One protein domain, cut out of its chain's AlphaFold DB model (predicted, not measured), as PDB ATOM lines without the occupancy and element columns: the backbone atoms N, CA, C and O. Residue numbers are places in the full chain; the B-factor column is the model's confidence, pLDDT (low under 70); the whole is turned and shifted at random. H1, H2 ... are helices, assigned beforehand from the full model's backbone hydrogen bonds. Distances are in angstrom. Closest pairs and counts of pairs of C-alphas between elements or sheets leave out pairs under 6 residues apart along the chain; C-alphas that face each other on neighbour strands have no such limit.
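This is residues 557 to 569, 591 to 663 and 703 to 812 of the 976 residues of the protein "uncharacterized protein LOC108044974" of Drosophila rhopaloa (UniProt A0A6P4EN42). A long helical hairpin, H3 and H4, with H1 and H5 on one side of it, makes one lobe; H6, H7 and H8 with part of long H9 make a second, and H8 packs on H4 between them. Residues 798 to 812 of H9 stick out as an arm. The 196 printed residues hold nine named helices, H1 to H9 in order, and no named strand, an all helix domain with mostly crossed packing. It is only just compact, close to loose, with a radius of gyration of the C-alphas of 19.6 A, and flat, spanning 63 by 52 by 28 A.

H1, residues 557 to 569, touches the hub H4, residues 628 to 663, at a steep tilt of 50 degrees; the closest C-alphas, of Ala 560 and Lys 639, are 5.6 A apart. H2, residues 595 to 598, only just touches H4, with 3 pairs of C-alphas within 8 A, the closest those of Leu 595 and Lys 648, 6.8 A apart. H3, residues 603 to 624, forms a hairpin with H4, at a shallow tilt of 13 degrees, opposite ways, closest at the C-alphas of Val 610 and Asn 645, 6.1 A. H5, residues 705 to 725, touches H4 at a steep tilt of 44 degrees, closest at the C-alphas of Leu 650 and Met 719, 6.5 A. H6, residues 729 to 740, touches H7, residues 747 to 757, about perpendicular at 85 degrees, closest at the C-alphas of Asp 730 and Ile 752, 6.3 A. H8, residues 762 to 769, touches H4 at a shallow tilt of 26 degrees, closest at the C-alphas of Gln 647 and Asn 764, 6.7 A. H9, residues 776 to 812, touches H6 with residues 786 to 793 alone, closest at the C-alphas of Ile 738 and Asn 789, 5.6 A. Every O i to N i+4 pair is within hydrogen-bond range in H1, H7 and H8, but 16 of 18 in H3, 31 of 32 in H4, 16 of 17 in H5, 7 of 8 in H6 and 29 of 33 in H9; H2 is too short for one.

H1 begins at C-alpha 557 (479.103, 435.654, 403.401). First to last C-alpha, H3 is 32.7 A long, H4 52.4 A, H5 30.3 A and H9 54.5 A, ending at C-alpha 812 (445.858, 415.855, 421.199).

The C-alphas farthest apart, of Arg 602 and Lys 812, are 65.2 A apart. Residues 570 to 590 and 664 to 702 are not printed; the C-alpha gaps are 27.4 A and 43.0 A. Of the links printed whole, none is long. The mean pLDDT of the printed part is 79.8, with 35 residues under 70, among them 763 to 777.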
ATOM      1  N   SER A 557     478.644 435.694 402.008       81.19
ATOM      2  CA  SER A 557     479.103 435.654 403.401       81.19
ATOM      3  C   SER A 557     480.324 434.743 403.632       81.19
ATOM      4  O   SER A 557     481.203 435.088 404.428       81.19
ATOM      5  N   GLN A 558     480.413 433.598 402.951       83.69
ATOM      6  CA  GLN A 558     481.558 432.682 403.033       83.69
ATOM      7  C   GLN A 558     482.750 433.181 402.213       83.69
ATOM      8  O   GLN A 558     483.863 433.186 402.736       83.69
ATOM      9  N   VAL A 559     482.542 433.658 400.980       84.06
ATOM     10  CA  VAL A 559     483.642 434.176 400.144       84.06
ATOM     11  C   VAL A 559     484.243 435.441 400.744       84.06
ATOM     12  O   VAL A 559     485.462 435.530 400.854       84.06
ATOM     13  N   ALA A 560     483.416 436.363 401.246       84.44
ATOM     14  CA  ALA A 560     483.891 437.530 401.986       84.44
ATOM     15  C   ALA A 560     484.750 437.130 403.197       84.44
ATOM     16  O   ALA A 560     485.820 437.692 403.411       84.44
ATOM     17  N   ALA A 561     484.320 436.125 403.970       86.44
ATOM     18  CA  ALA A 561     485.092 435.629 405.108       86.44
ATOM     19  C   ALA A 561     486.405 434.943 404.686       86.44
ATOM     20  O   ALA A 561     487.413 435.118 405.365       86.44
ATOM     21  N   ALA A 562     486.421 434.202 403.575       86.38
ATOM     22  CA  ALA A 562     487.626 433.565 403.046       86.38
ATOM     23  C   ALA A 562     488.645 434.598 402.537       86.38
ATOM     24  O   ALA A 562     489.809 434.545 402.925       86.38
ATOM     25  N   VAL A 563     488.196 435.572 401.737       86.00
ATOM     26  CA  VAL A 563     489.011 436.699 401.258       86.00
ATOM     27  C   VAL A 563     489.596 437.483 402.434       86.00
ATOM     28  O   VAL A 563     490.799 437.718 402.483       86.00
ATOM     29  N   ILE A 564     488.765 437.848 403.415       88.12
ATOM     30  CA  ILE A 564     489.199 438.666 404.552       88.12
ATOM     31  C   ILE A 564     490.091 437.888 405.511       88.12
ATOM     32  O   ILE A 564     491.035 438.470 406.033       88.12
ATOM     33  N   ASN A 565     489.861 436.592 405.739       87.81
ATOM     34  CA  ASN A 565     490.812 435.799 406.515       87.81
ATOM     35  C   ASN A 565     492.181 435.809 405.836       87.81
ATOM     36  O   ASN A 565     493.114 436.305 406.454       87.81
ATOM     37  N   ARG A 566     492.266 435.476 404.543       86.12
ATOM     38  CA  ARG A 566     493.538 435.484 403.803       86.12
ATOM     39  C   ARG A 566     494.240 436.848 403.748       86.12
ATOM     40  O   ARG A 566     495.459 436.880 403.638       86.12
ATOM     41  N   LEU A 567     493.513 437.968 403.847       83.94
ATOM     42  CA  LEU A 567     494.118 439.302 404.005       83.94
ATOM     43  C   LEU A 567     494.782 439.499 405.382       83.94
ATOM     44  O   LEU A 567     495.753 440.241 405.488       83.94
ATOM     45  N   TYR A 568     494.291 438.856 406.442       82.62
ATOM     46  CA  TYR A 568     494.914 438.890 407.772       82.62
ATOM     47  C   TYR A 568     495.914 437.750 408.010       82.62
ATOM     48  O   TYR A 568     496.844 437.938 408.785       82.62
ATOM     49  N   ASP A 569     495.760 436.603 407.346       78.69
ATOM     50  CA  ASP A 569     496.623 435.428 407.535       78.69
ATOM     51  C   ASP A 569     498.087 435.712 407.117       78.69
ATOM     52  O   ASP A 569     499.006 435.082 407.630       78.69
ATOM     53  N   ILE A 591     480.150 456.004 405.929       56.75
ATOM     54  CA  ILE A 591     479.757 456.835 404.775       56.75
ATOM     55  C   ILE A 591     480.295 456.206 403.479       56.75
ATOM     56  O   ILE A 591     481.356 456.558 402.963       56.75
ATOM     57  N   ASN A 592     479.575 455.208 402.964       59.84
ATOM     58  CA  ASN A 592     480.054 454.323 401.902       59.84
ATOM     59  C   ASN A 592     479.793 454.879 400.482       59.84
ATOM     60  O   ASN A 592     479.137 454.239 399.651       59.84
ATOM     61  N   SER A 593     480.358 456.064 400.202       62.00
ATOM     62  CA  SER A 593     480.250 456.865 398.959       62.00
ATOM     63  C   SER A 593     480.798 456.202 397.680       62.00
ATOM     64  O   SER A 593     480.864 456.813 396.613       62.00
ATOM     65  N   PHE A 594     481.168 454.927 397.771       68.12
ATOM     66  CA  PHE A 594     481.735 454.106 396.712       68.12
ATOM     67  C   PHE A 594     480.854 454.038 395.443       68.12
ATOM     68  O   PHE A 594     481.390 454.017 394.339       68.12
ATOM     69  N   LEU A 595     479.517 454.092 395.568       57.69
ATOM     70  CA  LEU A 595     478.574 453.929 394.440       57.69
ATOM     71  C   LEU A 595     478.806 454.948 393.307       57.69
ATOM     72  O   LEU A 595     479.023 454.554 392.163       57.69
ATOM     73  N   GLY A 596     478.862 456.242 393.645       65.38
ATOM     74  CA  GLY A 596     479.092 457.338 392.690       65.38
ATOM     75  C   GLY A 596     480.503 457.384 392.087       65.38
ATOM     76  O   GLY A 596     480.776 458.226 391.230       65.38
ATOM     77  N   LYS A 597     481.400 456.486 392.526       72.31
ATOM     78  CA  LYS A 597     482.694 456.215 391.886       72.31
ATOM     79  C   LYS A 597     482.610 455.017 390.932       72.31
ATOM     80  O   LYS A 597     483.138 455.121 389.831       72.31
ATOM     81  N   ILE A 598     481.915 453.926 391.296       74.62
ATOM     82  CA  ILE A 598     481.728 452.746 390.415       74.62
ATOM     83  C   ILE A 598     481.122 453.161 389.072       74.62
ATOM     84  O   ILE A 598     481.646 452.798 388.023       74.62
ATOM     85  N   SER A 599     480.029 453.929 389.101       72.56
ATOM     86  CA  SER A 599     479.237 454.253 387.909       72.56
ATOM     87  C   SER A 599     479.964 455.128 386.882       72.56
ATOM     88  O   SER A 599     479.528 455.199 385.736       72.56
ATOM     89  N   LYS A 600     481.088 455.749 387.267       81.69
ATOM     90  CA  LYS A 600     481.967 456.542 386.390       81.69
ATOM     91  C   LYS A 600     483.155 455.746 385.831       81.69
ATOM     92  O   LYS A 600     483.876 456.254 384.978       81.69
ATOM     93  N   LEU A 601     483.385 454.520 386.307       83.62
ATOM     94  CA  LEU A 601     484.470 453.647 385.848       83.62
ATOM     95  C   LEU A 601     483.990 452.710 384.734       83.62
ATOM     96  O   LEU A 601     482.854 452.231 384.757       83.62
ATOM     97  N   ARG A 602     484.882 452.393 383.785       83.12
ATOM     98  CA  ARG A 602     484.609 451.419 382.714       83.12
ATOM     99  C   ARG A 602     484.286 450.043 383.326       83.12
ATOM    100  O   ARG A 602     484.935 449.670 384.303       83.12
ATOM    101  N   PRO A 603     483.361 449.240 382.761       76.88
ATOM    102  CA  PRO A 603     482.916 447.979 383.374       76.88
ATOM    103  C   PRO A 603     484.024 446.979 383.756       76.88
ATOM    104  O   PRO A 603     483.877 446.270 384.751       76.88
ATOM    105  N   ALA A 604     485.142 446.954 383.019       74.25
ATOM    106  CA  ALA A 604     486.320 446.139 383.339       74.25
ATOM    107  C   ALA A 604     487.052 446.596 384.623       74.25
ATOM    108  O   ALA A 604     487.576 445.777 385.380       74.25
ATOM    109  N   ASP A 605     487.044 447.897 384.908       85.69
ATOM    110  CA  ASP A 605     487.714 448.504 386.062       85.69
ATOM    111  C   ASP A 605     486.837 448.491 387.319       85.69
ATOM    112  O   ASP A 605     487.352 448.499 388.436       85.69
ATOM    113  N   GLN A 606     485.512 448.392 387.169       85.44
ATOM    114  CA  GLN A 606     484.567 448.356 388.292       85.44
ATOM    115  C   GLN A 606     484.817 447.170 389.253       85.44
ATOM    116  O   GLN A 606     484.684 447.325 390.467       85.44
ATOM    117  N   MET A 607     485.245 446.007 388.741       86.12
ATOM    118  CA  MET A 607     485.680 444.869 389.574       86.12
ATOM    119  C   MET A 607     486.963 445.208 390.351       86.12
ATOM    120  O   MET A 607     487.037 445.024 391.566       86.12
ATOM    121  N   ASN A 608     487.954 445.785 389.665       87.19
ATOM    122  CA  ASN A 608     489.207 446.231 390.278       87.19
ATOM    123  C   ASN A 608     488.970 447.291 391.369       87.19
ATOM    124  O   ASN A 608     489.641 447.266 392.398       87.19
ATOM    125  N   ALA A 609     487.980 448.173 391.202       87.75
ATOM    126  CA  ALA A 609     487.616 449.180 392.195       87.75
ATOM    127  C   ALA A 609     487.094 448.573 393.511       87.75
ATOM    128  O   ALA A 609     487.484 449.037 394.582       87.75
ATOM    129  N   VAL A 610     486.271 447.514 393.458       87.25
ATOM    130  CA  VAL A 610     485.802 446.805 394.672       87.25
ATOM    131  C   VAL A 610     486.973 446.155 395.404       87.25
ATOM    132  O   VAL A 610     487.050 446.198 396.634       87.25
ATOM    133  N   TRP A 611     487.904 445.568 394.650       88.69
ATOM    134  CA  TRP A 611     489.111 444.970 395.204       88.69
ATOM    135  C   TRP A 611     490.038 446.011 395.855       88.69
ATOM    136  O   TRP A 611     490.552 445.783 396.953       88.69
ATOM    137  N   ASN A 612     490.215 447.170 395.218       87.94
ATOM    138  CA  ASN A 612     491.078 448.241 395.715       87.94
ATOM    139  C   ASN A 612     490.497 448.920 396.969       87.94
ATOM    140  O   ASN A 612     491.229 449.070 397.944       87.94
ATOM    141  N   ASP A 613     489.190 449.218 397.012       89.44
ATOM    142  CA  ASP A 613     488.511 449.743 398.214       89.44
ATOM    143  C   ASP A 613     488.677 448.797 399.417       89.44
ATOM    144  O   ASP A 613     488.983 449.239 400.531       89.44
ATOM    145  N   LEU A 614     488.574 447.480 399.191       89.44
ATOM    146  CA  LEU A 614     488.844 446.485 400.228       89.44
ATOM    147  C   LEU A 614     490.305 446.526 400.698       89.44
ATOM    148  O   LEU A 614     490.558 446.450 401.900       89.44
ATOM    149  N   GLN A 615     491.274 446.634 399.782       88.19
ATOM    150  CA  GLN A 615     492.690 446.694 400.152       88.19
ATOM    151  C   GLN A 615     493.063 447.982 400.892       88.19
ATOM    152  O   GLN A 615     493.847 447.925 401.838       88.19
ATOM    153  N   GLU A 616     492.546 449.134 400.469       87.38
ATOM    154  CA  GLU A 616     492.813 450.433 401.093       87.38
ATOM    155  C   GLU A 616     492.228 450.488 402.504       87.38
ATOM    156  O   GLU A 616     492.955 450.750 403.463       87.38
ATOM    157  N   THR A 617     490.961 450.102 402.664       86.69
ATOM    158  CA  THR A 617     490.309 450.059 403.981       86.69
ATOM    159  C   THR A 617     490.902 448.989 404.897       86.69
ATOM    160  O   THR A 617     491.016 449.209 406.102       86.69
ATOM    161  N   TYR A 618     491.373 447.858 404.359       88.81
ATOM    162  CA  TYR A 618     492.170 446.895 405.124       88.81
ATOM    163  C   TYR A 618     493.528 447.479 405.554       88.81
ATOM    164  O   TYR A 618     493.955 447.250 406.689       88.81
ATOM    165  N   LYS A 619     494.224 448.246 404.703       88.06
ATOM    166  CA  LYS A 619     495.489 448.916 405.071       88.06
ATOM    167  C   LYS A 619     495.261 449.946 406.184       88.06
ATOM    168  O   LYS A 619     496.059 450.002 407.115       88.06
ATOM    169  N   GLU A 620     494.161 450.694 406.140       87.06
ATOM    170  CA  GLU A 620     493.766 451.661 407.173       87.06
ATOM    171  C   GLU A 620     493.360 450.988 408.503       87.06
ATOM    172  O   GLU A 620     493.913 451.304 409.560       87.06
ATOM    173  N   MET A 621     492.462 449.996 408.466       85.56
ATOM    174  CA  MET A 621     492.025 449.273 409.669       85.56
ATOM    175  C   MET A 621     493.124 448.383 410.271       85.56
ATOM    176  O   MET A 621     493.210 448.260 411.490       85.56
ATOM    177  N   SER A 622     494.014 447.787 409.467       84.56
ATOM    178  CA  SER A 622     495.142 447.009 410.014       84.56
ATOM    179  C   SER A 622     496.222 447.884 410.661       84.56
ATOM    180  O   SER A 622     496.874 447.414 411.585       84.56
ATOM    181  N   ARG A 623     496.365 449.157 410.262       83.94
ATOM    182  CA  ARG A 623     497.221 450.151 410.947       83.94
ATOM    183  C   ARG A 623     496.649 450.655 412.279       83.94
ATOM    184  O   ARG A 623     497.378 451.257 413.056       83.94
ATOM    185  N   SER A 624     495.359 450.445 412.539       82.50
ATOM    186  CA  SER A 624     494.669 450.932 413.745       82.50
ATOM    187  C   SER A 624     494.231 449.818 414.707       82.50
ATOM    188  O   SER A 624     493.682 450.096 415.775       82.50
ATOM    189  N   ALA A 625     494.502 448.555 414.371       83.38
ATOM    190  CA  ALA A 625     494.155 447.391 415.179       83.38
ATOM    191  C   ALA A 625     495.142 447.184 416.339       83.38
ATOM    192  O   ALA A 625     496.190 446.573 416.163       83.38
ATOM    193  N   LYS A 626     494.787 447.668 417.537       83.44
ATOM    194  CA  LYS A 626     495.631 447.541 418.743       83.44
ATOM    195  C   LYS A 626     495.400 446.258 419.543       83.44
ATOM    196  O   LYS A 626     496.285 445.831 420.273       83.44
ATOM    197  N   THR A 627     494.220 445.646 419.436       83.06
ATOM    198  CA  THR A 627     493.884 444.409 420.161       83.06
ATOM    199  C   THR A 627     493.365 443.320 419.215       83.06
ATOM    200  O   THR A 627     492.777 443.633 418.173       83.06
ATOM    201  N   PRO A 628     493.488 442.025 419.573       81.94
ATOM    202  CA  PRO A 628     492.865 440.941 418.810       81.94
ATOM    203  C   PRO A 628     491.329 441.038 418.769       81.94
ATOM    204  O   PRO A 628     490.705 440.493 417.858       81.94
ATOM    205  N   GLU A 629     490.698 441.754 419.707       83.69
ATOM    206  CA  GLU A 629     489.265 442.056 419.632       83.69
ATOM    207  C   GLU A 629     488.952 443.075 418.531       83.69
ATOM    208  O   GLU A 629     487.968 442.912 417.811       83.69
ATOM    209  N   ASP A 630     489.792 444.098 418.355       83.31
ATOM    210  CA  ASP A 630     489.631 445.092 417.287       83.31
ATOM    211  C   ASP A 630     489.844 444.462 415.911       83.31
ATOM    212  O   ASP A 630     489.060 444.713 415.000       83.31
ATOM    213  N   VAL A 631     490.791 443.527 415.783       85.25
ATOM    214  CA  VAL A 631     490.927 442.678 414.585       85.25
ATOM    215  C   VAL A 631     489.619 441.936 414.280       85.25
ATOM    216  O   VAL A 631     489.189 441.901 413.128       85.25
ATOM    217  N   GLN A 632     488.928 441.382 415.286       86.56
ATOM    218  CA  GLN A 632     487.625 440.738 415.069       86.56
ATOM    219  C   GLN A 632     486.497 441.729 414.730       86.56
ATOM    220  O   GLN A 632     485.596 441.374 413.964       86.56
ATOM    221  N   LYS A 633     486.526 442.961 415.259       87.50
ATOM    222  CA  LYS A 633     485.586 444.039 414.890       87.50
ATOM    223  C   LYS A 633     485.814 444.459 413.431       87.50
ATOM    224  O   LYS A 633     484.875 444.434 412.639       87.50
ATOM    225  N   PHE A 634     487.058 444.723 413.038       87.88
ATOM    226  CA  PHE A 634     487.423 445.103 411.672       87.88
ATOM    227  C   PHE A 634     487.184 443.979 410.657       87.88
ATOM    228  O   PHE A 634     486.609 444.249 409.606       87.88
ATOM    229  N   LYS A 635     487.464 442.705 410.983       89.19
ATOM    230  CA  LYS A 635     487.069 441.560 410.131       89.19
ATOM    231  C   LYS A 635     485.554 441.517 409.861       89.19
ATOM    232  O   LYS A 635     485.152 441.113 408.772       89.19
ATOM    233  N   LYS A 636     484.703 441.951 410.804       87.38
ATOM    234  CA  LYS A 636     483.246 442.081 410.586       87.38
ATOM    235  C   LYS A 636     482.899 443.295 409.718       87.38
ATOM    236  O   LYS A 636     482.095 443.152 408.801       87.38
ATOM    237  N   ILE A 637     483.507 444.457 409.970       85.44
ATOM    238  CA  ILE A 637     483.255 445.701 409.216       85.44
ATOM    239  C   ILE A 637     483.688 445.557 407.749       85.44
ATOM    240  O   ILE A 637     482.878 445.783 406.850       85.44
ATOM    241  N   LEU A 638     484.911 445.074 407.498       87.19
ATOM    242  CA  LEU A 638     485.415 444.740 406.160       87.19
ATOM    243  C   LEU A 638     484.483 443.763 405.433       87.19
ATOM    244  O   LEU A 638     484.242 443.915 404.239       87.19
ATOM    245  N   LYS A 639     483.920 442.780 406.150       89.00
ATOM    246  CA  LYS A 639     483.011 441.786 405.568       89.00
ATOM    247  C   LYS A 639     481.702 442.414 405.101       89.00
ATOM    248  O   LYS A 639     481.269 442.115 403.992       89.00
ATOM    249  N   TRP A 640     481.104 443.289 405.905       82.31
ATOM    250  CA  TRP A 640     479.917 444.041 405.494       82.31
ATOM    251  C   TRP A 640     480.217 444.978 404.319       82.31
ATOM    252  O   TRP A 640     479.493 444.935 403.326       82.31
ATOM    253  N   ARG A 641     481.312 445.751 404.376       84.94
ATOM    254  CA  ARG A 641     481.709 446.669 403.293       84.94
ATOM    255  C   ARG A 641     481.970 445.934 401.977       84.94
ATOM    256  O   ARG A 641     481.442 446.348 400.952       84.94
ATOM    257  N   TYR A 642     482.699 444.817 402.006       88.19
ATOM    258  CA  TYR A 642     482.951 443.993 400.821       88.19
ATOM    259  C   TYR A 642     481.662 443.449 400.203       88.19
ATOM    260  O   TYR A 642     481.457 443.596 399.002       88.19
ATOM    261  N   ILE A 643     480.783 442.840 401.012       83.88
ATOM    262  CA  ILE A 643     479.515 442.279 400.521       83.88
ATOM    263  C   ILE A 643     478.678 443.392 399.880       83.88
ATOM    264  O   ILE A 643     478.284 443.259 398.727       83.88
ATOM    265  N   HIS A 644     478.510 444.522 400.568       81.00
ATOM    266  CA  HIS A 644     477.771 445.681 400.067       81.00
ATOM    267  C   HIS A 644     478.346 446.233 398.751       81.00
ATOM    268  O   HIS A 644     477.603 446.493 397.806       81.00
ATOM    269  N   ASN A 645     479.672 446.358 398.651       84.06
ATOM    270  CA  ASN A 645     480.340 446.893 397.464       84.06
ATOM    271  C   ASN A 645     480.294 445.904 396.280       84.06
ATOM    272  O   ASN A 645     480.141 446.336 395.138       84.06
ATOM    273  N   VAL A 646     480.305 444.588 396.536       85.38
ATOM    274  CA  VAL A 646     480.003 443.557 395.525       85.38
ATOM    275  C   VAL A 646     478.533 443.610 395.090       85.38
ATOM    276  O   VAL A 646     478.264 443.561 393.895       85.38
ATOM    277  N   GLN A 647     477.572 443.754 396.007       81.62
ATOM    278  CA  GLN A 647     476.149 443.867 395.650       81.62
ATOM    279  C   GLN A 647     475.877 445.097 394.769       81.62
ATOM    280  O   GLN A 647     475.198 444.978 393.751       81.62
ATOM    281  N   LYS A 648     476.476 446.248 395.106       80.62
ATOM    282  CA  LYS A 648     476.443 447.478 394.295       80.62
ATOM    283  C   LYS A 648     477.004 447.269 392.885       80.62
ATOM    284  O   LYS A 648     476.373 447.675 391.914       80.62
ATOM    285  N   LEU A 649     478.156 446.603 392.774       84.44
ATOM    286  CA  LEU A 649     478.777 446.256 391.492       84.44
ATOM    287  C   LEU A 649     477.859 445.375 390.632       84.44
ATOM    288  O   LEU A 649     477.603 445.701 389.475       84.44
ATOM    289  N   LEU A 650     477.333 444.288 391.210       81.75
ATOM    290  CA  LEU A 650     476.415 443.373 390.526       81.75
ATOM    291  C   LEU A 650     475.140 444.105 390.078       81.75
ATOM    292  O   LEU A 650     474.705 443.936 388.941       81.75
ATOM    293  N   HIS A 651     474.571 444.967 390.931       77.38
ATOM    294  CA  HIS A 651     473.408 445.773 390.567       77.38
ATOM    295  C   HIS A 651     473.700 446.695 389.376       77.38
ATOM    296  O   HIS A 651     472.941 446.684 388.409       77.38
ATOM    297  N   HIS A 652     474.809 447.444 389.401       80.25
ATOM    298  CA  HIS A 652     475.173 448.348 388.308       80.25
ATOM    299  C   HIS A 652     475.409 447.593 386.991       80.25
ATOM    300  O   HIS A 652     474.818 447.944 385.972       80.25
ATOM    301  N   GLN A 653     476.207 446.519 386.996       79.19
ATOM    302  CA  GLN A 653     476.499 445.753 385.775       79.19
ATOM    303  C   GLN A 653     475.248 445.102 385.161       79.19
ATOM    304  O   GLN A 653     475.175 444.935 383.944       79.19
ATOM    305  N   ILE A 654     474.244 444.761 385.975       75.25
ATOM    306  CA  ILE A 654     472.978 444.205 385.480       75.25
ATOM    307  C   ILE A 654     471.996 445.305 385.069       75.25
ATOM    308  O   ILE A 654     471.256 445.121 384.109       75.25
ATOM    309  N   LYS A 655     472.017 446.466 385.732       77.56
ATOM    310  CA  LYS A 655     471.292 447.667 385.298       77.56
ATOM    311  C   LYS A 655     471.716 448.074 383.882       77.56
ATOM    312  O   LYS A 655     470.830 448.295 383.065       77.56
ATOM    313  N   GLN A 656     473.018 448.046 383.570       76.44
ATOM    314  CA  GLN A 656     473.527 448.223 382.199       76.44
ATOM    315  C   GLN A 656     473.003 447.127 381.254       76.44
ATOM    316  O   GLN A 656     472.288 447.434 380.311       76.44
ATOM    317  N   PHE A 657     473.206 445.843 381.579       76.50
ATOM    318  CA  PHE A 657     472.721 444.720 380.755       76.50
ATOM    319  C   PHE A 657     471.203 444.767 380.472       76.50
ATOM    320  O   PHE A 657     470.746 444.403 379.390       76.50
ATOM    321  N   LYS A 658     470.398 445.240 381.435       73.44
ATOM    322  CA  LYS A 658     468.946 445.426 381.290       73.44
ATOM    323  C   LYS A 658     468.604 446.668 380.451       73.44
ATOM    324  O   LYS A 658     467.537 446.671 379.845       73.44
ATOM    325  N   ILE A 659     469.470 447.684 380.381       79.00
ATOM    326  CA  ILE A 659     469.367 448.793 379.417       79.00
ATOM    327  C   ILE A 659     469.687 448.272 378.013       79.00
ATOM    328  O   ILE A 659     468.805 448.340 377.164       79.00
ATOM    329  N   ASP A 660     470.851 447.644 377.807       78.25
ATOM    330  CA  ASP A 660     471.305 447.096 376.514       78.25
ATOM    331  C   ASP A 660     470.208 446.247 375.832       78.25
ATOM    332  O   ASP A 660     469.850 446.459 374.672       78.25
ATOM    333  N   LEU A 661     469.601 445.330 376.598       77.19
ATOM    334  CA  LEU A 661     468.520 444.443 376.152       77.19
ATOM    335  C   LEU A 661     467.186 445.141 375.837       77.19
ATOM    336  O   LEU A 661     466.363 444.570 375.123       77.19
ATOM    337  N   ASN A 662     466.924 446.325 376.397       72.06
ATOM    338  CA  ASN A 662     465.732 447.114 376.065       72.06
ATOM    339  C   ASN A 662     466.003 448.054 374.882       72.06
ATOM    340  O   ASN A 662     465.154 448.154 374.000       72.06
ATOM    341  N   SER A 663     467.177 448.690 374.837       69.94
ATOM    342  CA  SER A 663     467.599 449.574 373.745       69.94
ATOM    343  C   SER A 663     467.702 448.838 372.409       69.94
ATOM    344  O   SER A 663     467.297 449.380 371.388       69.94
ATOM    345  N   ASP A 703     502.222 438.965 397.256       45.81
ATOM    346  CA  ASP A 703     501.205 438.141 397.938       45.81
ATOM    347  C   ASP A 703     499.703 438.424 397.737       45.81
ATOM    348  O   ASP A 703     498.849 437.833 398.398       45.81
ATOM    349  N   THR A 704     499.335 439.257 396.767       53.81
ATOM    350  CA  THR A 704     497.930 439.597 396.472       53.81
ATOM    351  C   THR A 704     497.223 438.890 395.290       53.81
ATOM    352  O   THR A 704     495.989 438.991 395.250       53.81
ATOM    353  N   PRO A 705     497.858 438.144 394.351       59.56
ATOM    354  CA  PRO A 705     497.152 437.661 393.154       59.56
ATOM    355  C   PRO A 705     496.102 436.578 393.456       59.56
ATOM    356  O   PRO A 705     495.015 436.601 392.885       59.56
ATOM    357  N   SER A 706     496.378 435.670 394.398       67.69
ATOM    358  CA  SER A 706     495.515 434.523 394.737       67.69
ATOM    359  C   SER A 706     494.178 434.896 395.391       67.69
ATOM    360  O   SER A 706     493.249 434.086 395.416       67.69
ATOM    361  N   ASN A 707     494.069 436.115 395.927       76.44
ATOM    362  CA  ASN A 707     492.833 436.638 396.508       76.44
ATOM    363  C   ASN A 707     492.054 437.490 395.502       76.44
ATOM    364  O   ASN A 707     490.826 437.407 395.466       76.44
ATOM    365  N   LYS A 708     492.762 438.222 394.629       82.25
ATOM    366  CA  LYS A 708     492.159 438.934 393.499       82.25
ATOM    367  C   LYS A 708     491.453 437.966 392.540       82.25
ATOM    368  O   LYS A 708     490.286 438.185 392.233       82.25
ATOM    369  N   THR A 709     492.079 436.844 392.170       82.62
ATOM    370  CA  THR A 709     491.434 435.834 391.304       82.62
ATOM    371  C   THR A 709     490.205 435.184 391.950       82.62
ATOM    372  O   THR A 709     489.238 434.877 391.257       82.62
ATOM    373  N   VAL A 710     490.188 435.008 393.279       83.75
ATOM    374  CA  VAL A 710     488.999 434.521 394.007       83.75
ATOM    375  C   VAL A 710     487.870 435.553 393.990       83.75
ATOM    376  O   VAL A 710     486.718 435.171 393.791       83.75
ATOM    377  N   HIS A 711     488.177 436.843 394.152       83.81
ATOM    378  CA  HIS A 711     487.197 437.920 393.994       83.81
ATOM    379  C   HIS A 711     486.626 437.962 392.564       83.81
ATOM    380  O   HIS A 711     485.408 437.938 392.392       83.81
ATOM    381  N   GLU A 712     487.486 437.955 391.544       84.69
ATOM    382  CA  GLU A 712     487.082 438.036 390.135       84.69
ATOM    383  C   GLU A 712     486.225 436.846 389.696       84.69
ATOM    384  O   GLU A 712     485.148 437.042 389.130       84.69
ATOM    385  N   ASN A 713     486.661 435.618 389.998       84.94
ATOM    386  CA  ASN A 713     485.904 434.408 389.677       84.94
ATOM    387  C   ASN A 713     484.564 434.371 390.421       84.94
ATOM    388  O   ASN A 713     483.558 433.957 389.848       84.94
ATOM    389  N   PHE A 714     484.522 434.850 391.671       84.50
ATOM    390  CA  PHE A 714     483.274 434.951 392.418       84.50
ATOM    391  C   PHE A 714     482.294 435.937 391.778       84.50
ATOM    392  O   PHE A 714     481.151 435.570 391.519       84.50
ATOM    393  N   VAL A 715     482.727 437.170 391.492       83.25
ATOM    394  CA  VAL A 715     481.866 438.192 390.875       83.25
ATOM    395  C   VAL A 715     481.397 437.746 389.488       83.25
ATOM    396  O   VAL A 715     480.218 437.899 389.177       83.25
ATOM    397  N   ARG A 716     482.268 437.114 388.687       84.69
ATOM    398  CA  ARG A 716     481.912 436.551 387.375       84.69
ATOM    399  C   ARG A 716     480.830 435.470 387.486       84.69
ATOM    400  O   ARG A 716     479.822 435.564 386.794       84.69
ATOM    401  N   MET A 717     480.994 434.516 388.406       82.81
ATOM    402  CA  MET A 717     480.006 433.462 388.677       82.81
ATOM    403  C   MET A 717     478.665 434.036 389.171       82.81
ATOM    404  O   MET A 717     477.608 433.559 388.763       82.81
ATOM    405  N   GLN A 718     478.680 435.073 390.020       78.75
ATOM    406  CA  GLN A 718     477.439 435.742 390.426       78.75
ATOM    407  C   GLN A 718     476.779 436.470 389.249       78.75
ATOM    408  O   GLN A 718     475.577 436.323 389.058       78.75
ATOM    409  N   MET A 719     477.535 437.191 388.415       76.38
ATOM    410  CA  MET A 719     476.996 437.838 387.211       76.38
ATOM    411  C   MET A 719     476.357 436.840 386.242       76.38
ATOM    412  O   MET A 719     475.300 437.124 385.687       76.38
ATOM    413  N   GLU A 720     476.963 435.670 386.054       79.19
ATOM    414  CA  GLU A 720     476.442 434.601 385.199       79.19
ATOM    415  C   GLU A 720     475.132 434.002 385.743       79.19
ATOM    416  O   GLU A 720     474.147 433.899 385.011       79.19
ATOM    417  N   MET A 721     475.065 433.708 387.048       74.19
ATOM    418  CA  MET A 721     473.825 433.253 387.693       74.19
ATOM    419  C   MET A 721     472.718 434.305 387.707       74.19
ATOM    420  O   MET A 721     471.541 433.975 387.582       74.19
ATOM    421  N   LEU A 722     473.067 435.576 387.897       70.94
ATOM    422  CA  LEU A 722     472.081 436.644 387.875       70.94
ATOM    423  C   LEU A 722     471.566 436.848 386.444       70.94
ATOM    424  O   LEU A 722     470.356 436.939 386.257       70.94
ATOM    425  N   ARG A 723     472.436 436.792 385.424       72.50
ATOM    426  CA  ARG A 723     472.042 436.819 384.003       72.50
ATOM    427  C   ARG A 723     471.034 435.728 383.639       72.50
ATOM    428  O   ARG A 723     470.084 436.035 382.926       72.50
ATOM    429  N   SER A 724     471.183 434.506 384.154       69.75
ATOM    430  CA  SER A 724     470.205 433.434 383.910       69.75
ATOM    431  C   SER A 724     468.899 433.578 384.707       69.75
ATOM    432  O   SER A 724     467.869 433.097 384.247       69.75
ATOM    433  N   ARG A 725     468.897 434.277 385.856       67.00
ATOM    434  CA  ARG A 725     467.713 434.432 386.735       67.00
ATOM    435  C   ARG A 725     466.911 435.728 386.570       67.00
ATOM    436  O   ARG A 725     465.817 435.808 387.114       67.00
ATOM    437  N   ILE A 726     467.385 436.729 385.822       64.00
ATOM    438  CA  ILE A 726     466.653 438.001 385.586       64.00
ATOM    439  C   ILE A 726     465.245 437.788 384.998       64.00
ATOM    440  O   ILE A 726     464.367 438.626 385.201       64.00
ATOM    441  N   PHE A 727     465.027 436.677 384.291       61.97
ATOM    442  CA  PHE A 727     463.767 436.344 383.624       61.97
ATOM    443  C   PHE A 727     462.933 435.265 384.346       61.97
ATOM    444  O   PHE A 727     461.884 434.879 383.829       61.97
ATOM    445  N   ASP A 728     463.354 434.782 385.525       71.25
ATOM    446  CA  ASP A 728     462.585 433.790 386.295       71.25
ATOM    447  C   ASP A 728     461.221 434.388 386.689       71.25
ATOM    448  O   ASP A 728     461.133 435.376 387.423       71.25
ATOM    449  N   ARG A 729     460.123 433.764 386.246       71.94
ATOM    450  CA  ARG A 729     458.751 434.197 386.586       71.94
ATOM    451  C   ARG A 729     458.491 434.170 388.101       71.94
ATOM    452  O   ARG A 729     457.695 434.961 388.605       71.94
ATOM    453  N   ASP A 730     459.215 433.309 388.812       78.50
ATOM    454  CA  ASP A 730     459.258 433.212 390.273       78.50
ATOM    455  C   ASP A 730     459.694 434.526 390.943       78.50
ATOM    456  O   ASP A 730     459.198 434.845 392.027       78.50
ATOM    457  N   VAL A 731     460.581 435.312 390.308       76.38
ATOM    458  CA  VAL A 731     461.088 436.564 390.895       76.38
ATOM    459  C   VAL A 731     459.945 437.550 391.093       76.38
ATOM    460  O   VAL A 731     459.848 438.157 392.150       76.38
ATOM    461  N   TYR A 732     459.049 437.673 390.111       76.94
ATOM    462  CA  TYR A 732     457.916 438.596 390.177       76.94
ATOM    463  C   TYR A 732     456.912 438.207 391.278       76.94
ATOM    464  O   TYR A 732     456.386 439.071 391.980       76.94
ATOM    465  N   GLY A 733     456.696 436.902 391.489       80.56
ATOM    466  CA  GLY A 733     455.906 436.406 392.622       80.56
ATOM    467  C   GLY A 733     456.552 436.732 393.972       80.56
ATOM    468  O   GLY A 733     455.877 437.183 394.896       80.56
ATOM    469  N   MET A 734     457.875 436.576 394.075       81.69
ATOM    470  CA  MET A 734     458.630 436.922 395.279       81.69
ATOM    471  C   MET A 734     458.702 438.439 395.534       81.69
ATOM    472  O   MET A 734     458.583 438.874 396.680       81.69
ATOM    473  N   GLU A 735     458.854 439.251 394.485       81.31
ATOM    474  CA  GLU A 735     458.822 440.715 394.550       81.31
ATOM    475  C   GLU A 735     457.488 441.184 395.122       81.31
ATOM    476  O   GLU A 735     457.479 441.927 396.103       81.31
ATOM    477  N   ARG A 736     456.370 440.683 394.576       84.50
ATOM    478  CA  ARG A 736     455.026 440.962 395.086       84.50
ATOM    479  C   ARG A 736     454.913 440.621 396.577       84.50
ATOM    480  O   ARG A 736     454.515 441.489 397.352       84.50
ATOM    481  N   MET A 737     455.314 439.410 396.984       86.75
ATOM    482  CA  MET A 737     455.246 438.988 398.389       86.75
ATOM    483  C   MET A 737     456.043 439.912 399.315       86.75
ATOM    484  O   MET A 737     455.500 440.431 400.289       86.75
ATOM    485  N   ILE A 738     457.321 440.168 399.017       85.44
ATOM    486  CA  ILE A 738     458.184 440.964 399.904       85.44
ATOM    487  C   ILE A 738     457.785 442.445 399.892       85.44
ATOM    488  O   ILE A 738     457.784 443.075 400.949       85.44
ATOM    489  N   MET A 739     457.404 443.014 398.747       83.31
ATOM    490  CA  MET A 739     456.964 444.412 398.672       83.31
ATOM    491  C   MET A 739     455.624 444.626 399.389       83.31
ATOM    492  O   MET A 739     455.505 445.570 400.169       83.31
ATOM    493  N   GLY A 740     454.650 443.731 399.196       85.12
ATOM    494  CA  GLY A 740     453.341 443.787 399.858       85.12
ATOM    495  C   GLY A 740     453.324 443.280 401.306       85.12
ATOM    496  O   GLY A 740     452.309 443.416 401.981       85.12
ATOM    497  N   ARG A 741     454.428 442.687 401.791       86.38
ATOM    498  CA  ARG A 741     454.496 441.886 403.035       86.38
ATOM    499  C   ARG A 741     453.488 440.728 403.072       86.38
ATOM    500  O   ARG A 741     453.125 440.259 404.152       86.38
ATOM    501  N   GLU A 742     453.051 440.258 401.906       86.75
ATOM    502  CA  GLU A 742     452.141 439.122 401.792       86.75
ATOM    503  C   GLU A 742     452.868 437.845 402.238       86.75
ATOM    504  O   GLU A 742     454.009 437.578 401.853       86.75
ATOM    505  N   LEU A 743     452.196 437.041 403.059       88.81
ATOM    506  CA  LEU A 743     452.669 435.702 403.398       88.81
ATOM    507  C   LEU A 743     452.435 434.764 402.203       88.81
ATOM    508  O   LEU A 743     451.414 434.911 401.532       88.81
ATOM    509  N   PRO A 744     453.300 433.763 401.958       88.81
ATOM    510  CA  PRO A 744     452.990 432.720 400.990       88.81
ATOM    511  C   PRO A 744     451.718 431.974 401.423       88.81
ATOM    512  O   PRO A 744     451.634 431.465 402.544       88.81
ATOM    513  N   ILE A 745     450.717 431.932 400.537       87.25
ATOM    514  CA  ILE A 745     449.412 431.297 400.789       87.25
ATOM    515  C   ILE A 745     449.313 429.984 400.009       87.25
ATOM    516  O   ILE A 745     448.931 428.954 400.570       87.25
ATOM    517  N   THR A 746     449.664 429.997 398.723       88.31
ATOM    518  CA  THR A 746     449.627 428.812 397.864       88.31
ATOM    519  C   THR A 746     450.891 427.961 398.051       88.31
ATOM    520  O   THR A 746     451.946 428.482 398.419       88.31
ATOM    521  N   PRO A 747     450.850 426.642 397.771       85.31
ATOM    522  CA  PRO A 747     452.050 425.803 397.832       85.31
ATOM    523  C   PRO A 747     453.166 426.283 396.890       85.31
ATOM    524  O   PRO A 747     454.335 426.131 397.229       85.31
ATOM    525  N   LYS A 748     452.823 426.925 395.763       86.06
ATOM    526  CA  LYS A 748     453.803 427.515 394.840       86.06
ATOM    527  C   LYS A 748     454.532 428.696 395.478       86.06
ATOM    528  O   LYS A 748     455.748 428.790 395.361       86.06
ATOM    529  N   ASP A 749     453.815 429.545 396.210       85.75
ATOM    530  CA  ASP A 749     454.416 430.666 396.940       85.75
ATOM    531  C   ASP A 749     455.393 430.158 398.010       85.75
ATOM    532  O   ASP A 749     456.468 430.723 398.182       85.75
ATOM    533  N   PHE A 750     455.066 429.049 398.688       85.69
ATOM    534  CA  PHE A 750     455.970 428.382 399.635       85.69
ATOM    535  C   PHE A 750     457.205 427.763 398.962       85.69
ATOM    536  O   PHE A 750     458.304 427.864 399.509       85.69
ATOM    537  N   GLU A 751     457.051 427.138 397.792       85.44
ATOM    538  CA  GLU A 751     458.168 426.591 397.007       85.44
ATOM    539  C   GLU A 751     459.110 427.706 396.529       85.44
ATOM    540  O   GLU A 751     460.326 427.606 396.712       85.44
ATOM    541  N   ILE A 752     458.553 428.812 396.020       82.94
ATOM    542  CA  ILE A 752     459.293 430.035 395.683       82.94
ATOM    543  C   ILE A 752     459.962 430.610 396.946       82.94
ATOM    544  O   ILE A 752     461.144 430.957 396.913       82.94
ATOM    545  N   PHE A 753     459.273 430.647 398.091       84.38
ATOM    546  CA  PHE A 753     459.836 431.177 399.335       84.38
ATOM    547  C   PHE A 753     461.038 430.380 399.846       84.38
ATOM    548  O   PHE A 753     462.086 430.970 400.107       84.38
ATOM    549  N   GLU A 754     460.955 429.050 399.930       84.06
ATOM    550  CA  GLU A 754     462.097 428.225 400.351       84.06
ATOM    551  C   GLU A 754     463.228 428.192 399.295       84.06
ATOM    552  O   GLU A 754     464.402 428.155 399.681       84.06
ATOM    553  N   LYS A 755     462.917 428.292 397.987       79.56
ATOM    554  CA  LYS A 755     463.912 428.449 396.898       79.56
ATOM    555  C   LYS A 755     464.761 429.713 397.106       79.56
ATOM    556  O   LYS A 755     465.987 429.625 397.100       79.56
ATOM    557  N   TYR A 756     464.136 430.865 397.358       75.81
ATOM    558  CA  TYR A 756     464.834 432.155 397.515       75.81
ATOM    559  C   TYR A 756     465.496 432.320 398.885       75.81
ATOM    560  O   TYR A 756     466.619 432.807 398.972       75.81
ATOM    561  N   LYS A 757     464.860 431.837 399.957       80.31
ATOM    562  CA  LYS A 757     465.433 431.771 401.314       80.31
ATOM    563  C   LYS A 757     466.726 430.946 401.386       80.31
ATOM    564  O   LYS A 757     467.520 431.131 402.307       80.31
ATOM    565  N   SER A 758     466.938 430.057 400.415       73.75
ATOM    566  CA  SER A 758     468.164 429.269 400.251       73.75
ATOM    567  C   SER A 758     469.237 429.954 399.384       73.75
ATOM    568  O   SER A 758     470.384 429.511 399.394       73.75
ATOM    569  N   ASP A 759     468.904 431.020 398.643       69.06
ATOM    570  CA  ASP A 759     469.821 431.733 397.743       69.06
ATOM    571  C   ASP A 759     470.560 432.867 398.483       69.06
ATOM    572  O   ASP A 759     469.918 433.794 398.978       69.06
ATOM    573  N   PRO A 760     471.906 432.882 398.525       59.44
ATOM    574  CA  PRO A 760     472.679 434.000 399.071       59.44
ATOM    575  C   PRO A 760     472.434 435.365 398.405       59.44
ATOM    576  O   PRO A 760     472.860 436.378 398.960       59.44
ATOM    577  N   ASN A 761     471.804 435.402 397.226       65.38
ATOM    578  CA  ASN A 761     471.670 436.584 396.374       65.38
ATOM    579  C   ASN A 761     470.227 437.093 396.213       65.38
ATOM    580  O   ASN A 761     470.015 438.003 395.411       65.38
ATOM    581  N   HIS A 762     469.243 436.538 396.936       70.25
ATOM    582  CA  HIS A 762     467.817 436.827 396.713       70.25
ATOM    583  C   HIS A 762     467.496 438.331 396.643       70.25
ATOM    584  O   HIS A 762     466.842 438.762 395.695       70.25
ATOM    585  N   TYR A 763     468.025 439.150 397.562       67.12
ATOM    586  CA  TYR A 763     467.830 440.606 397.531       67.12
ATOM    587  C   TYR A 763     468.346 441.272 396.250       67.12
ATOM    588  O   TYR A 763     467.686 442.169 395.734       67.12
ATOM    589  N   ASN A 764     469.482 440.827 395.702       65.69
ATOM    590  CA  ASN A 764     470.019 441.387 394.460       65.69
ATOM    591  C   ASN A 764     469.042 441.111 393.309       65.69
ATOM    592  O   ASN A 764     468.670 442.031 392.587       65.69
ATOM    593  N   ILE A 765     468.589 439.858 393.180       66.44
ATOM    594  CA  ILE A 765     467.642 439.418 392.143       66.44
ATOM    595  C   ILE A 765     466.334 440.224 392.223       66.44
ATOM    596  O   ILE A 765     465.823 440.666 391.200       66.44
ATOM    597  N   LEU A 766     465.837 440.479 393.437       66.25
ATOM    598  CA  LEU A 766     464.600 441.227 393.683       66.25
ATOM    599  C   LEU A 766     464.721 442.727 393.400       66.25
ATOM    600  O   LEU A 766     463.833 443.313 392.794       66.25
ATOM    601  N   ILE A 767     465.832 443.369 393.772       64.69
ATOM    602  CA  ILE A 767     466.060 444.781 393.413       64.69
ATOM    603  C   ILE A 767     466.220 444.941 391.889       64.69
ATOM    604  O   ILE A 767     465.971 446.013 391.341       64.69
ATOM    605  N   LEU A 768     466.612 443.870 391.195       62.09
ATOM    606  CA  LEU A 768     466.773 443.829 389.744       62.09
ATOM    607  C   LEU A 768     465.494 443.467 388.976       62.09
ATOM    608  O   LEU A 768     465.424 443.779 387.783       62.09
ATOM    609  N   SER A 769     464.482 442.858 389.603       64.06
ATOM    610  CA  SER A 769     463.174 442.654 388.967       64.06
ATOM    611  C   SER A 769     462.335 443.928 388.972       64.06
ATOM    612  O   SER A 769     461.811 444.274 387.908       64.06
ATOM    613  N   ILE A 770     462.333 444.670 390.092       64.06
ATOM    614  CA  ILE A 770     461.601 445.935 390.270       64.06
ATOM    615  C   ILE A 770     461.848 446.867 389.067       64.06
ATOM    616  O   ILE A 770     462.964 447.323 388.802       64.06
ATOM    617  N   ASN A 771     460.779 447.131 388.312       57.94
ATOM    618  CA  ASN A 771     460.780 447.986 387.119       57.94
ATOM    619  C   ASN A 771     461.008 449.470 387.460       57.94
ATOM    620  O   ASN A 771     460.796 449.902 388.590       57.94
ATOM    621  N   LYS A 772     461.294 450.331 386.477       59.97
ATOM    622  CA  LYS A 772     462.538 450.365 385.680       59.97
ATOM    623  C   LYS A 772     463.359 451.549 386.235       59.97
ATOM    624  O   LYS A 772     462.820 452.357 386.986       59.97
ATOM    625  N   SER A 773     464.643 451.655 385.875       54.41
ATOM    626  CA  SER A 773     465.492 452.826 386.185       54.41
ATOM    627  C   SER A 773     465.407 453.334 387.638       54.41
ATOM    628  O   SER A 773     465.199 454.521 387.885       54.41
ATOM    629  N   LEU A 774     465.607 452.443 388.617       61.72
ATOM    630  CA  LEU A 774     465.929 452.871 389.981       61.72
ATOM    631  C   LEU A 774     467.203 453.729 389.957       61.72
ATOM    632  O   LEU A 774     468.216 453.308 389.388       61.72
ATOM    633  N   SER A 775     467.156 454.923 390.555       64.81
ATOM    634  CA  SER A 775     468.364 455.708 390.825       64.81
ATOM    635  C   SER A 775     469.220 454.994 391.870       64.81
ATOM    636  O   SER A 775     468.718 454.207 392.677       64.81
ATOM    637  N   ASP A 776     470.523 455.255 391.844       63.47
ATOM    638  CA  ASP A 776     471.492 454.563 392.700       63.47
ATOM    639  C   ASP A 776     471.267 454.890 394.198       63.47
ATOM    640  O   ASP A 776     471.609 454.089 395.062       63.47
ATOM    641  N   GLU A 777     470.596 456.005 394.506       67.50
ATOM    642  CA  GLU A 777     470.110 456.370 395.849       67.50
ATOM    643  C   GLU A 777     468.920 455.495 396.280       67.50
ATOM    644  O   GLU A 777     468.941 454.874 397.341       67.50
ATOM    645  N   LYS A 778     467.908 455.348 395.408       70.31
ATOM    646  CA  LYS A 778     466.720 454.510 395.659       70.31
ATOM    647  C   LYS A 778     467.062 453.019 395.773       70.31
ATOM    648  O   LYS A 778     466.262 452.245 396.299       70.31
ATOM    649  N   TYR A 779     468.240 452.598 395.304       67.38
ATOM    650  CA  TYR A 779     468.812 451.283 395.611       67.38
ATOM    651  C   TYR A 779     469.184 451.160 397.102       67.38
ATOM    652  O   TYR A 779     468.795 450.184 397.749       67.38
ATOM    653  N   GLU A 780     469.892 452.150 397.661       69.75
ATOM    654  CA  GLU A 780     470.308 452.152 399.071       69.75
ATOM    655  C   GLU A 780     469.117 452.265 400.032       69.75
ATOM    656  O   GLU A 780     469.132 451.639 401.090       69.75
ATOM    657  N   GLU A 781     468.048 452.969 399.647       76.69
ATOM    658  CA  GLU A 781     466.794 453.021 400.412       76.69
ATOM    659  C   GLU A 781     466.020 451.689 400.392       76.69
ATOM    660  O   GLU A 781     465.494 451.242 401.419       76.69
ATOM    661  N   LYS A 782     465.926 451.035 399.222       74.31
ATOM    662  CA  LYS A 782     465.110 449.822 399.058       74.31
ATOM    663  C   LYS A 782     465.762 448.563 399.623       74.31
ATOM    664  O   LYS A 782     465.031 447.697 400.101       74.31
ATOM    665  N   LEU A 783     467.092 448.448 399.620       76.69
ATOM    666  CA  LEU A 783     467.793 447.259 400.125       76.69
ATOM    667  C   LEU A 783     467.455 446.952 401.611       76.69
ATOM    668  O   LEU A 783     466.992 445.839 401.879       76.69
ATOM    669  N   PRO A 784     467.551 447.899 402.573       78.12
ATOM    670  CA  PRO A 784     467.125 447.675 403.959       78.12
ATOM    671  C   PRO A 784     465.619 447.434 404.116       78.12
ATOM    672  O   PRO A 784     465.199 446.757 405.055       78.12
ATOM    673  N   MET A 785     464.787 447.996 403.234       82.06
ATOM    674  CA  MET A 785     463.333 447.813 403.281       82.06
ATOM    675  C   MET A 785     462.934 446.394 402.853       82.06
ATOM    676  O   MET A 785     462.167 445.741 403.563       82.06
ATOM    677  N   LEU A 786     463.532 445.872 401.779       81.31
ATOM    678  CA  LEU A 786     463.369 444.481 401.347       81.31
ATOM    679  C   LEU A 786     463.898 443.492 402.393       81.31
ATOM    680  O   LEU A 786     463.221 442.504 402.677       81.31
ATOM    681  N   GLU A 787     465.047 443.768 403.020       82.31
ATOM    682  CA  GLU A 787     465.561 442.931 404.112       82.31
ATOM    683  C   GLU A 787     464.609 442.911 405.319       82.31
ATOM    684  O   GLU A 787     464.245 441.837 405.801       82.31
ATOM    685  N   ARG A 788     464.123 444.075 405.775       85.06
ATOM    686  CA  ARG A 788     463.133 444.157 406.865       85.06
ATOM    687  C   ARG A 788     461.842 443.410 406.526       85.06
ATOM    688  O   ARG A 788     461.307 442.709 407.382       85.06
ATOM    689  N   ASN A 789     461.347 443.531 405.294       87.56
ATOM    690  CA  ASN A 789     460.123 442.860 404.860       87.56
ATOM    691  C   ASN A 789     460.307 441.335 404.741       87.56
ATOM    692  O   ASN A 789     459.444 440.580 405.186       87.56
ATOM    693  N   PHE A 790     461.442 440.860 404.221       85.62
ATOM    694  CA  PHE A 790     461.748 439.429 404.160       85.62
ATOM    695  C   PHE A 790     461.926 438.817 405.560       85.62
ATOM    696  O   PHE A 790     461.393 437.741 405.841       85.62
ATOM    697  N   GLN A 791     462.600 439.527 406.473       84.62
ATOM    698  CA  GLN A 791     462.692 439.134 407.883       84.62
ATOM    699  C   GLN A 791     461.310 439.114 408.563       84.62
ATOM    700  O   GLN A 791     461.024 438.189 409.321       84.62
ATOM    701  N   PHE A 792     460.426 440.075 408.264       90.38
ATOM    702  CA  PHE A 792     459.040 440.080 408.747       90.38
ATOM    703  C   PHE A 792     458.267 438.831 408.291       90.38
ATOM    704  O   PHE A 792     457.703 438.136 409.138       90.38
ATOM    705  N   ILE A 793     458.313 438.487 406.997       87.38
ATOM    706  CA  ILE A 793     457.669 437.275 406.455       87.38
ATOM    707  C   ILE A 793     458.257 436.012 407.106       87.38
ATOM    708  O   ILE A 793     457.505 435.146 407.550       87.38
ATOM    709  N   CYS A 794     459.584 435.922 407.259       87.00
ATOM    710  CA  CYS A 794     460.233 434.806 407.959       87.00
ATOM    711  C   CYS A 794     459.732 434.642 409.404       87.00
ATOM    712  O   CYS A 794     459.430 433.524 409.828       87.00
ATOM    713  N   ASN A 795     459.624 435.743 410.153       89.69
ATOM    714  CA  ASN A 795     459.162 435.732 411.541       89.69
ATOM    715  C   ASN A 795     457.685 435.324 411.640       89.69
ATOM    716  O   ASN A 795     457.349 434.452 412.440       89.69
ATOM    717  N   GLN A 796     456.819 435.881 410.787       90.50
ATOM    718  CA  GLN A 796     455.398 435.530 410.724       90.50
ATOM    719  C   GLN A 796     455.172 434.055 410.356       90.50
ATOM    720  O   GLN A 796     454.361 433.372 410.983       90.50
ATOM    721  N   LEU A 797     455.945 433.506 409.413       88.12
ATOM    722  CA  LEU A 797     455.913 432.072 409.110       88.12
ATOM    723  C   LEU A 797     456.388 431.209 410.289       88.12
ATOM    724  O   LEU A 797     455.847 430.117 410.504       88.12
ATOM    725  N   GLU A 798     457.350 431.676 411.094       89.50
ATOM    726  CA  GLU A 798     457.735 430.966 412.317       89.50
ATOM    727  C   GLU A 798     456.654 431.055 413.404       89.50
ATOM    728  O   GLU A 798     456.406 430.061 414.086       89.50
ATOM    729  N   GLU A 799     455.957 432.186 413.538       90.94
ATOM    730  CA  GLU A 799     454.824 432.357 414.456       90.94
ATOM    731  C   GLU A 799     453.637 431.463 414.075       90.94
ATOM    732  O   GLU A 799     453.150 430.718 414.926       90.94
ATOM    733  N   ILE A 800     453.259 431.401 412.795       89.50
ATOM    734  CA  ILE A 800     452.244 430.463 412.282       89.50
ATOM    735  C   ILE A 800     452.686 429.007 412.508       89.50
ATOM    736  O   ILE A 800     451.894 428.168 412.938       89.50
ATOM    737  N   SER A 801     453.968 428.691 412.294       87.38
ATOM    738  CA  SER A 801     454.547 427.373 412.593       87.38
ATOM    739  C   SER A 801     454.524 427.036 414.092       87.38
ATOM    740  O   SER A 801     454.337 425.874 414.465       87.38
ATOM    741  N   ARG A 802     454.713 428.022 414.978       89.38
ATOM    742  CA  ARG A 802     454.585 427.866 416.436       89.38
ATOM    743  C   ARG A 802     453.123 427.683 416.841       89.38
ATOM    744  O   ARG A 802     452.852 426.799 417.647       89.38
ATOM    745  N   GLN A 803     452.194 428.444 416.263       90.75
ATOM    746  CA  GLN A 803     450.768 428.344 416.570       90.75
ATOM    747  C   GLN A 803     450.203 426.992 416.126       90.75
ATOM    748  O   GLN A 803     449.760 426.237 416.987       90.75
ATOM    749  N   ARG A 804     450.425 426.579 414.867       89.44
ATOM    750  CA  ARG A 804     450.065 425.232 414.380       89.44
ATOM    751  C   ARG A 804     450.619 424.114 415.272       89.44
ATOM    752  O   ARG A 804     449.997 423.062 415.383       89.44
ATOM    753  N   ARG A 805     451.779 424.303 415.920       88.50
ATOM    754  CA  ARG A 805     452.327 423.347 416.903       88.50
ATOM    755  C   ARG A 805     451.590 423.356 418.247       88.50
ATOM    756  O   ARG A 805     451.468 422.281 418.825       88.50
ATOM    757  N   LYS A 806     451.092 424.502 418.730       89.19
ATOM    758  CA  LYS A 806     450.192 424.570 419.899       89.19
ATOM    759  C   LYS A 806     448.857 423.901 419.592       89.19
ATOM    760  O   LYS A 806     448.432 423.052 420.364       89.19
ATOM    761  N   ASP A 807     448.251 424.216 418.451       90.75
ATOM    762  CA  ASP A 807     446.939 423.690 418.056       90.75
ATOM    763  C   ASP A 807     446.995 422.154 417.943       90.75
ATOM    764  O   ASP A 807     446.186 421.454 418.540       90.75
ATOM    765  N   ASN A 808     448.054 421.616 417.319       90.75
ATOM    766  CA  ASN A 808     448.357 420.176 417.265       90.75
ATOM    767  C   ASN A 808     448.754 419.527 418.612       90.75
ATOM    768  O   ASN A 808     448.998 418.316 418.649       90.75
ATOM    769  N   MET A 809     448.895 420.298 419.695       89.50
ATOM    770  CA  MET A 809     449.038 419.783 421.064       89.50
ATOM    771  C   MET A 809     447.724 419.886 421.840       89.50
ATOM    772  O   MET A 809     447.396 418.943 422.553       89.50
ATOM    773  N   LEU A 810     446.966 420.974 421.664       93.12
ATOM    774  CA  LEU A 810     445.625 421.150 422.225       93.12
ATOM    775  C   LEU A 810     444.692 420.047 421.716       93.12
ATOM    776  O   LEU A 810     444.226 419.247 422.513       93.12
ATOM    777  N   THR A 811     444.577 419.859 420.396       90.12
ATOM    778  CA  THR A 811     443.742 418.784 419.827       90.12
ATOM    779  C   THR A 811     444.126 417.388 420.323       90.12
ATOM    780  O   THR A 811     443.260 416.532 420.468       90.12
ATOM    781  N   LYS A 812     445.407 417.134 420.620       90.62
ATOM    782  CA  LYS A 812     445.858 415.855 421.199       90.62
ATOM    783  C   LYS A 812     445.528 415.726 422.678       90.62
ATOM    784  O   LYS A 812     445.191 414.634 423.115       90.62
TER     785      LYS A 812